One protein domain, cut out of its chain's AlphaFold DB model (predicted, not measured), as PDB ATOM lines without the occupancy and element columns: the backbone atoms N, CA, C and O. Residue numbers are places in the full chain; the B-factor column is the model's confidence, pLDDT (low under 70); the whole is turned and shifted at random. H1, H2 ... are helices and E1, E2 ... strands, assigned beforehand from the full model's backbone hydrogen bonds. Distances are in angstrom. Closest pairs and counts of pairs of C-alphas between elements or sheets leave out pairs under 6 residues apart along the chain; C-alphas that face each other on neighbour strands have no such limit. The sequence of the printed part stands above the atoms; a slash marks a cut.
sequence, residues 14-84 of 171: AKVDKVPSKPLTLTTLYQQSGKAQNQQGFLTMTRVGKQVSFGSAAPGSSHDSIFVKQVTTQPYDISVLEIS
ATOM      1  N   ALA A  14      26.404 128.410  10.453       94.50
ATOM      2  CA  ALA A  14      26.440 127.246   9.571       94.50
ATOM      3  C   ALA A  14      25.321 127.267   8.516       94.50
ATOM      4  O   ALA A  14      25.558 126.870   7.375       94.50
ATOM      5  N   LYS A  15      24.119 127.733   8.867       94.25
ATOM      6  CA  LYS A  15      23.001 127.916   7.934       94.25
ATOM      7  C   LYS A  15      23.226 129.105   7.012       94.25
ATOM      8  O   LYS A  15      22.983 128.966   5.816       94.25
ATOM      9  N   VAL A  16      23.734 130.224   7.531       94.81
ATOM     10  CA  VAL A  16      24.099 131.401   6.720       94.81
ATOM     11  C   VAL A  16      25.162 131.019   5.680       94.81
ATOM     12  O   VAL A  16      25.004 131.273   4.487       94.81
ATOM     13  N   ASP A  17      26.187 130.267   6.080       93.25
ATOM     14  CA  ASP A  17      27.236 129.766   5.182       93.25
ATOM     15  C   ASP A  17      26.734 128.702   4.184       93.25
ATOM     16  O   ASP A  17      27.441 128.349   3.236       93.25
ATOM     17  N   LYS A  18      25.510 128.194   4.335       93.94
ATOM     18  CA  LYS A  18      24.887 127.213   3.429       93.94
ATOM     19  C   LYS A  18      23.714 127.787   2.634       93.94
ATOM     20  O   LYS A  18      23.018 127.033   1.959       93.94
ATOM     21  N   VAL A  19      23.516 129.105   2.668       93.44
ATOM     22  CA  VAL A  19      22.444 129.771   1.919       93.44
ATOM     23  C   VAL A  19      22.552 129.452   0.422       93.44
ATOM     24  O   VAL A  19      23.646 129.534  -0.150       93.44
ATOM     25  N   PRO A  20      21.450 129.057  -0.235       92.75
ATOM     26  CA  PRO A  20      21.468 128.771  -1.663       92.75
ATOM     27  C   PRO A  20      21.804 130.027  -2.478       92.75
ATOM     28  O   PRO A  20      21.719 131.153  -2.001       92.75
ATOM     29  N   SER A  21      22.150 129.850  -3.755       91.06
ATOM     30  CA  SER A  21      22.373 130.998  -4.651       91.06
ATOM     31  C   SER A  21      21.099 131.814  -4.905       91.06
ATOM     32  O   SER A  21      21.181 132.948  -5.371       91.06
ATOM     33  N   LYS A  22      19.922 131.237  -4.640       93.31
ATOM     34  CA  LYS A  22      18.641 131.929  -4.751       93.31
ATOM     35  C   LYS A  22      18.404 132.786  -3.497       93.31
ATOM     36  O   LYS A  22      18.624 132.278  -2.399       93.31
ATOM     37  N   PRO A  23      17.893 134.022  -3.642       92.69
ATOM     38  CA  PRO A  23      17.453 134.825  -2.508       92.69
ATOM     39  C   PRO A  23      16.415 134.087  -1.658       92.69
ATOM     40  O   PRO A  23      15.465 133.503  -2.190       92.69
ATOM     41  N   LEU A  24      16.600 134.131  -0.342       94.94
ATOM     42  CA  LEU A  24      15.684 133.572   0.641       94.94
ATOM     43  C   LEU A  24      14.939 134.702   1.346       94.94
ATOM     44  O   LEU A  24      15.558 135.641   1.840       94.94
ATOM     45  N   THR A  25      13.617 134.599   1.417       95.69
ATOM     46  CA  THR A  25      12.784 135.557   2.147       95.69
ATOM     47  C   THR A  25      12.564 135.061   3.570       95.69
ATOM     48  O   THR A  25      12.089 133.948   3.776       95.69
ATOM     49  N   LEU A  26      12.912 135.894   4.543       95.06
ATOM     50  CA  LEU A  26      12.811 135.652   5.972       95.06
ATOM     51  C   LEU A  26      11.659 136.464   6.549       95.06
ATOM     52  O   LEU A  26      11.497 137.648   6.239       95.06
ATOM     53  N   THR A  27      10.887 135.842   7.433       95.69
ATOM     54  CA  THR A  27       9.798 136.522   8.139       95.69
ATOM     55  C   THR A  27      10.322 137.097   9.447       95.69
ATOM     56  O   THR A  27      11.045 136.419  10.179       95.69
ATOM     57  N   THR A  28       9.960 138.341   9.763       95.06
ATOM     58  CA  THR A  28      10.342 138.983  11.029       95.06
ATOM     59  C   THR A  28       9.160 139.126  11.984       95.06
ATOM     60  O   THR A  28       7.997 139.056  11.573       95.06
ATOM     61  N   LEU A  29       9.441 139.411  13.259       94.69
ATOM     62  CA  LEU A  29       8.397 139.786  14.221       94.69
ATOM     63  C   LEU A  29       7.594 141.016  13.775       94.69
ATOM     64  O   LEU A  29       6.404 141.105  14.071       94.69
ATOM     65  N   TYR A  30       8.197 141.941  13.018       92.94
ATOM     66  CA  TYR A  30       7.458 143.085  12.484       92.94
ATOM     67  C   TYR A  30       6.354 142.637  11.516       92.94
ATOM     68  O   TYR A  30       5.242 143.163  11.578       92.94
ATOM     69  N   GLN A  31       6.598 141.598  10.710       94.81
ATOM     70  CA  GLN A  31       5.549 140.982   9.895       94.81
ATOM     71  C   GLN A  31       4.461 140.323  10.753       94.81
ATOM     72  O   GLN A  31       3.277 140.524  10.490       94.81
ATOM     73  N   GLN A  32       4.845 139.578  11.795       95.69
ATOM     74  CA  GLN A  32       3.895 138.902  12.698       95.69
ATOM     75  C   GLN A  32       3.024 139.871  13.495       95.69
ATOM     76  O   GLN A  32       1.894 139.540  13.834       95.69
ATOM     77  N   SER A  33       3.505 141.091  13.748       94.00
ATOM     78  CA  SER A  33       2.718 142.124  14.430       94.00
ATOM     79  C   SER A  33       1.457 142.555  13.663       94.00
ATOM     80  O   SER A  33       0.607 143.253  14.215       94.00
ATOM     81  N   GLY A  34       1.358 142.217  12.371       93.75
ATOM     82  CA  GLY A  34       0.271 142.648  11.490       93.75
ATOM     83  C   GLY A  34       0.313 144.136  11.123       93.75
ATOM     84  O   GLY A  34      -0.596 144.626  10.457       93.75
ATOM     85  N   LYS A  35       1.347 144.875  11.549       90.62
ATOM     86  CA  LYS A  35       1.535 146.298  11.217       90.62
ATOM     87  C   LYS A  35       2.360 146.524   9.953       90.62
ATOM     88  O   LYS A  35       2.306 147.614   9.394       90.62
ATOM     89  N   ALA A  36       3.121 145.523   9.518       90.75
ATOM     90  CA  ALA A  36       3.924 145.615   8.310       90.75
ATOM     91  C   ALA A  36       3.044 145.680   7.053       90.75
ATOM     92  O   ALA A  36       2.132 144.874   6.870       90.75
ATOM     93  N   GLN A  37       3.362 146.611   6.158       89.69
ATOM     94  CA  GLN A  37       2.735 146.746   4.841       89.69
ATOM     95  C   GLN A  37       3.781 146.563   3.745       89.69
ATOM     96  O   GLN A  37       4.971 146.682   4.012       89.69
ATOM     97  N   ASN A  38       3.367 146.278   2.506       89.06
ATOM     98  CA  ASN A  38       4.255 146.298   1.332       89.06
ATOM     99  C   ASN A  38       5.583 145.528   1.509       89.06
ATOM    100  O   ASN A  38       6.634 145.970   1.055       89.06
ATOM    101  N   GLN A  39       5.534 144.379   2.187       90.31
ATOM    102  CA  GLN A  39       6.688 143.526   2.499       90.31
ATOM    103  C   GLN A  39       7.757 144.132   3.429       90.31
ATOM    104  O   GLN A  39       8.842 143.577   3.570       90.31
ATOM    105  N   GLN A  40       7.445 145.219   4.132       90.06
ATOM    106  CA  GLN A  40       8.345 145.858   5.099       90.06
ATOM    107  C   GLN A  40       8.745 144.936   6.265       90.06
ATOM    108  O   GLN A  40       9.798 145.115   6.869       90.06
ATOM    109  N   GLY A  41       7.911 143.941   6.581       92.25
ATOM    110  CA  GLY A  41       8.169 142.941   7.616       92.25
ATOM    111  C   GLY A  41       9.004 141.750   7.149       92.25
ATOM    112  O   GLY A  41       9.329 140.885   7.965       92.25
ATOM    113  N   PHE A  42       9.362 141.684   5.871       94.88
ATOM    114  CA  PHE A  42      10.196 140.618   5.340       94.88
ATOM    115  C   PHE A  42      11.621 141.110   5.104       94.88
ATOM    116  O   PHE A  42      11.860 142.252   4.699       94.88
ATOM    117  N   LEU A  43      12.567 140.212   5.348       94.81
ATOM    118  CA  LEU A  43      13.977 140.401   5.057       94.81
ATOM    119  C   LEU A  43      14.372 139.451   3.931       94.81
ATOM    120  O   LEU A  43      13.858 138.342   3.847       94.81
ATOM    121  N   THR A  44      15.291 139.849   3.073       94.69
ATOM    122  CA  THR A  44      15.837 138.993   2.029       94.69
ATOM    123  C   THR A  44      17.297 138.720   2.333       94.69
ATOM    124  O   THR A  44      18.091 139.640   2.518       94.69
ATOM    125  N   MET A  45      17.643 137.440   2.386       95.25
ATOM    126  CA  MET A  45      19.001 136.948   2.555       95.25
ATOM    127  C   MET A  45      19.490 136.390   1.221       95.25
ATOM    128  O   MET A  45      18.897 135.460   0.673       95.25
ATOM    129  N   THR A  46      20.569 136.956   0.692       94.94
ATOM    130  CA  THR A  46      21.095 136.611  -0.632       94.94
ATOM    131  C   THR A  46      22.574 136.284  -0.547       94.94
ATOM    132  O   THR A  46      23.346 136.972   0.116       94.94
ATOM    133  N   ARG A  47      22.999 135.238  -1.254       94.38
ATOM    134  CA  ARG A  47      24.416 134.931  -1.426       94.38
ATOM    135  C   ARG A  47      25.010 135.792  -2.543       94.38
ATOM    136  O   ARG A  47      24.599 135.679  -3.694       94.38
ATOM    137  N   VAL A  48      26.006 136.607  -2.203       92.00
ATOM    138  CA  VAL A  48      26.769 137.446  -3.138       92.00
ATOM    139  C   VAL A  48      28.218 136.958  -3.136       92.00
ATOM    140  O   VAL A  48      29.027 137.297  -2.270       92.00
ATOM    141  N   GLY A  49      28.542 136.078  -4.085       90.56
ATOM    142  CA  GLY A  49      29.841 135.405  -4.133       90.56
ATOM    143  C   GLY A  49      30.069 134.521  -2.902       90.56
ATOM    144  O   GLY A  49      29.349 133.547  -2.691       90.56
ATOM    145  N   LYS A  50      31.081 134.856  -2.092       90.81
ATOM    146  CA  LYS A  50      31.405 134.148  -0.836       90.81
ATOM    147  C   LYS A  50      30.712 134.735   0.395       90.81
ATOM    148  O   LYS A  50      30.785 134.137   1.464       90.81
ATOM    149  N   GLN A  51      30.083 135.898   0.263       94.06
ATOM    150  CA  GLN A  51      29.432 136.596   1.363       94.06
ATOM    151  C   GLN A  51      27.917 136.424   1.285       94.06
ATOM    152  O   GLN A  51      27.356 136.058   0.249       94.06
ATOM    153  N   VAL A  52      27.254 136.684   2.405       96.06
ATOM    154  CA  VAL A  52      25.797 136.728   2.489       96.06
ATOM    155  C   VAL A  52      25.396 138.153   2.817       96.06
ATOM    156  O   VAL A  52      25.912 138.731   3.773       96.06
ATOM    157  N   SER A  53      24.510 138.715   2.003       95.12
ATOM    158  CA  SER A  53      23.914 140.022   2.227       95.12
ATOM    159  C   SER A  53      22.467 139.894   2.690       95.12
ATOM    160  O   SER A  53      21.758 138.936   2.371       95.12
ATOM    161  N   PHE A  54      22.045 140.892   3.447       95.19
ATOM    162  CA  PHE A  54      20.714 141.083   3.978       95.19
ATOM    163  C   PHE A  54      20.175 142.428   3.487       95.19
ATOM    164  O   PHE A  54      20.922 143.396   3.312       95.19
ATOM    165  N   GLY A  55      18.867 142.489   3.283       93.50
ATOM    166  CA  GLY A  55      18.144 143.705   2.926       93.50
ATOM    167  C   GLY A  55      16.658 143.536   3.194       93.50
ATOM    168  O   GLY A  55      16.198 142.424   3.447       93.50
ATOM    169  N   SER A  56      15.894 144.625   3.179       93.00
ATOM    170  CA  SER A  56      14.435 144.513   3.259       93.00
ATOM    171  C   SER A  56      13.896 143.852   1.985       93.00
ATOM    172  O   SER A  56      14.446 144.028   0.905       93.00
ATOM    173  N   ALA A  57      12.802 143.099   2.086       92.69
ATOM    174  CA  ALA A  57      12.109 142.608   0.894       92.69
ATOM    175  C   ALA A  57      11.162 143.667   0.290       92.69
ATOM    176  O   ALA A  57      10.528 143.426  -0.739       92.69
ATOM    177  N   ALA A  58      11.025 144.833   0.935       90.50
ATOM    178  CA  ALA A  58      10.201 145.924   0.435       90.50
ATOM    179  C   ALA A  58      10.720 146.420  -0.931       90.50
ATOM    180  O   ALA A  58      11.937 146.552  -1.115       90.50
ATOM    181  N   PRO A  59       9.835 146.738  -1.893       86.12
ATOM    182  CA  PRO A  59      10.249 147.256  -3.193       86.12
ATOM    183  C   PRO A  59      11.103 148.526  -3.065       86.12
ATOM    184  O   PRO A  59      10.752 149.444  -2.326       86.12
ATOM    185  N   GLY A  60      12.214 148.583  -3.805       82.62
ATOM    186  CA  GLY A  60      13.116 149.741  -3.821       82.62
ATOM    187  C   GLY A  60      14.060 149.854  -2.618       82.62
ATOM    188  O   GLY A  60      14.705 150.887  -2.459       82.62
ATOM    189  N   SER A  61      14.153 148.826  -1.771       84.81
ATOM    190  CA  SER A  61      15.069 148.807  -0.627       84.81
ATOM    191  C   SER A  61      16.484 148.320  -0.981       84.81
ATOM    192  O   SER A  61      16.699 147.587  -1.953       84.81
ATOM    193  N   SER A  62      17.471 148.750  -0.186       84.62
ATOM    194  CA  SER A  62      18.876 148.366  -0.348       84.62
ATOM    195  C   SER A  62      19.175 146.986   0.257       84.62
ATOM    196  O   SER A  62      18.553 146.557   1.227       84.62
ATOM    197  N   HIS A  63      20.150 146.290  -0.339       86.88
ATOM    198  CA  HIS A  63      20.665 144.981   0.096       86.88
ATOM    199  C   HIS A  63      22.173 145.063   0.366       86.88
ATOM    200  O   HIS A  63      22.983 144.335  -0.210       86.88
ATOM    201  N   ASP A  64      22.554 146.026   1.193       89.75
ATOM    202  CA  ASP A  64      23.926 146.458   1.461       89.75
ATOM    203  C   ASP A  64      24.467 145.976   2.817       89.75
ATOM    204  O   ASP A  64      25.607 146.270   3.177       89.75
ATOM    205  N   SER A  65      23.672 145.226   3.581       94.38
ATOM    206  CA  SER A  65      24.068 144.730   4.902       94.38
ATOM    207  C   SER A  65      24.728 143.362   4.785       94.38
ATOM    208  O   SER A  65      24.075 142.393   4.426       94.38
ATOM    209  N   ILE A  66      26.020 143.249   5.082       95.69
ATOM    210  CA  ILE A  66      26.791 142.013   4.889       95.69
ATOM    211  C   ILE A  66      26.925 141.275   6.218       95.69
ATOM    212  O   ILE A  66      27.166 141.899   7.248       95.69
ATOM    213  N   PHE A  67      26.801 139.949   6.203       96.12
ATOM    214  CA  PHE A  67      27.115 139.108   7.355       96.12
ATOM    215  C   PHE A  67      28.579 139.287   7.787       96.12
ATOM    216  O   PHE A  67      29.490 139.053   6.993       96.12
ATOM    217  N   VAL A  68      28.804 139.659   9.049       96.31
ATOM    218  CA  VAL A  68      30.153 139.855   9.605       96.31
ATOM    219  C   VAL A  68      30.567 138.636  10.418       96.31
ATOM    220  O   VAL A  68      31.557 137.972  10.105       96.31
ATOM    221  N   LYS A  69      29.809 138.329  11.473       95.88
ATOM    222  CA  LYS A  69      30.087 137.206  12.371       95.88
ATOM    223  C   LYS A  69      28.855 136.818  13.180       95.88
ATOM    224  O   LYS A  69      27.889 137.564  13.289       95.88
ATOM    225  N   GLN A  70      28.931 135.656  13.814       96.69
ATOM    226  CA  GLN A  70      27.993 135.264  14.858       96.69
ATOM    227  C   GLN A  70      28.511 135.760  16.210       96.69
ATOM    228  O   GLN A  70      29.646 135.463  16.580       96.69
ATOM    229  N   VAL A  71      27.686 136.521  16.930       96.31
ATOM    230  CA  VAL A  71      28.025 137.076  18.250       96.31
ATOM    231  C   VAL A  71      27.798 136.035  19.336       96.31
ATOM    232  O   VAL A  71      28.667 135.806  20.169       96.31
ATOM    233  N   THR A  72      26.637 135.386  19.308       96.25
ATOM    234  CA  THR A  72      26.296 134.295  20.221       96.25
ATOM    235  C   THR A  72      25.284 133.360  19.571       96.25
ATOM    236  O   THR A  72      24.591 133.736  18.621       96.25
ATOM    237  N   THR A  73      25.216 132.128  20.063       96.88
ATOM    238  CA  THR A  73      24.190 131.165  19.676       96.88
ATOM    239  C   THR A  73      23.861 130.242  20.835       96.88
ATOM    240  O   THR A  73      24.753 129.761  21.531       96.88
ATOM    241  N   GLN A  74      22.581 129.944  20.971       96.31
ATOM    242  CA  GLN A  74      22.037 128.833  21.724       96.31
ATOM    243  C   GLN A  74      21.277 127.967  20.711       96.31
ATOM    244  O   GLN A  74      20.261 128.417  20.173       96.31
ATOM    245  N   PRO A  75      21.810 126.784  20.354       93.62
ATOM    246  CA  PRO A  75      21.213 125.927  19.336       93.62
ATOM    247  C   PRO A  75      19.725 125.695  19.582       93.62
ATOM    248  O   PRO A  75      19.338 125.370  20.696       93.62
ATOM    249  N   TYR A  76      18.921 125.845  18.529       87.62
ATOM    250  CA  TYR A  76      17.460 125.674  18.530       87.62
ATOM    251  C   TYR A  76      16.641 126.734  19.287       87.62
ATOM    252  O   TYR A  76      15.430 126.759  19.094       87.62
ATOM    253  N   ASP A  77      17.279 127.648  20.030       94.00
ATOM    254  CA  ASP A  77      16.590 128.719  20.764       94.00
ATOM    255  C   ASP A  77      16.809 130.099  20.123       94.00
ATOM    256  O   ASP A  77      15.869 130.738  19.654       94.00
ATOM    257  N   ILE A  78      18.058 130.580  20.086       95.25
ATOM    258  CA  ILE A  78      18.391 131.946  19.651       95.25
ATOM    259  C   ILE A  78      19.786 132.011  19.035       95.25
ATOM    260  O   ILE A  78      20.743 131.419  19.526       95.25
ATOM    261  N   SER A  79      19.933 132.802  17.980       96.50
ATOM    262  CA  SER A  79      21.224 133.186  17.419       96.50
ATOM    263  C   SER A  79      21.267 134.694  17.199       96.50
ATOM    264  O   SER A  79      20.286 135.311  16.787       96.50
ATOM    265  N   VAL A  80      22.417 135.302  17.488       96.38
ATOM    266  CA  VAL A  80      22.648 136.730  17.256       96.38
ATOM    267  C   VAL A  80      23.746 136.877  16.217       96.38
ATOM    268  O   VAL A  80      24.888 136.454  16.427       96.38
ATOM    269  N   LEU A  81      23.384 137.476  15.087       96.19
ATOM    270  CA  LEU A  81      24.262 137.700  13.948       96.19
ATOM    271  C   LEU A  81      24.585 139.190  13.843       96.19
ATOM    272  O   LEU A  81      23.692 140.032  13.908       96.19
ATOM    273  N   GLU A  82      25.863 139.503  13.673       95.62
ATOM    274  CA  GLU A  82      26.323 140.853  13.379       95.62
ATOM    275  C   GLU A  82      26.345 141.071  11.867       95.62
ATOM    276  O   GLU A  82      26.844 140.234  11.105       95.62
ATOM    277  N   ILE A  83      25.817 142.217  11.453       95.06
ATOM    278  CA  ILE A  83      25.798 142.678  10.068       95.06
ATOM    279  C   ILE A  83      26.516 144.022   9.961       95.06
ATOM    280  O   ILE A  83      26.564 144.784  10.923       95.06
ATOM    281  N   SER A  84      27.076 144.307   8.788       94.56
ATOM    282  CA  SER A  84      27.936 145.476   8.579       94.56
ATOM    283  C   SER A  84      27.188 146.806   8.636       94.56
ATOM    284  O   SER A  84      27.743 147.800   9.092       94.56
TER     285      SER A  84
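What this domain is: This is residues 14 to 84 of the 171 residues of an uncharacterized protein of Gossypium mustelinum (UniProt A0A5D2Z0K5). A single sheet of five strands curls like part of a barrel that stays open, and E4 bends sharply where the hairpin of E4 and E5 folds away from E1, E2 and E3. The one small helix, H1, sits with the link after it at an end of the sheet. The printed part has 71 residues, with E1, H1, E2, E3, E4 and E5 in this order along the chain; the sheet runs E1, E2, E3, E4, E5, all antiparallel, and the class is mostly strand. The whole is compact, with a radius of gyration of the C-alphas of 12.6 A, and rounded, with spans of 31 by 29 by 20 A.

Where its parts are: Residues 14 to 23 hold no named element. E1, residues 24 to 27, begins at C-alpha 24 at (15.684, 133.572, 0.641) and is 10.0 A long. H1 follows at residues 29 to 32, 4.8 A long. E2, residues 42 to 48, is 18.9 A long, and E3, residues 51 to 56, is 17.1 A long. E4, residues 65 to 74, is the longest strand by residues and measures 23.2 A; it begins at (24.068, 144.730, 4.902). E5, residues 78 to 83, is 16.2 A long and ends at C-alpha 83 at (25.798, 142.678, 10.068).

How they stand to each other: The sheet is strongly twisted, and E1 and E5 are its edge strands. E1 and E2 are antiparallel at 154 degrees, with N 26 and O 43 2.7 A apart, within hydrogen-bond range. E2, E3, E4 and E5 form a meander, each strand the antiparallel neighbour of the one before, and each successive two of them are a hairpin. Between E2 and E3, N 44 and O 55 are within range at 2.8 A. E4 bends by 65 degrees at residue 68, and its pairing is staggered: residues 65 to 66 pair with E3, residues 67 to 74 with E5. N 54 and O 65 are 2.7 A apart between E3 and E4, and N 71 and O 80 are 2.8 A apart between E4 and E5. E1 and E5 are apart, and E3 and E5 only just, their closest C-alphas being 8.1 A from each other. H1 is only just on the sheet, with 5 pairs of C-alphas within 10 A, and only grazes it with residues 29 to 32. H1 is too short for an O i to N i+4 pair; its one O i to N i+3 pair is within range.

The domain as a whole: The C-alphas farthest apart, of Gly 34 and Lys 50, are 34.5 A from each other. The printed part has no cut, and no link is long. The mean pLDDT of the printed part is 93.3, and no printed residue is under 70.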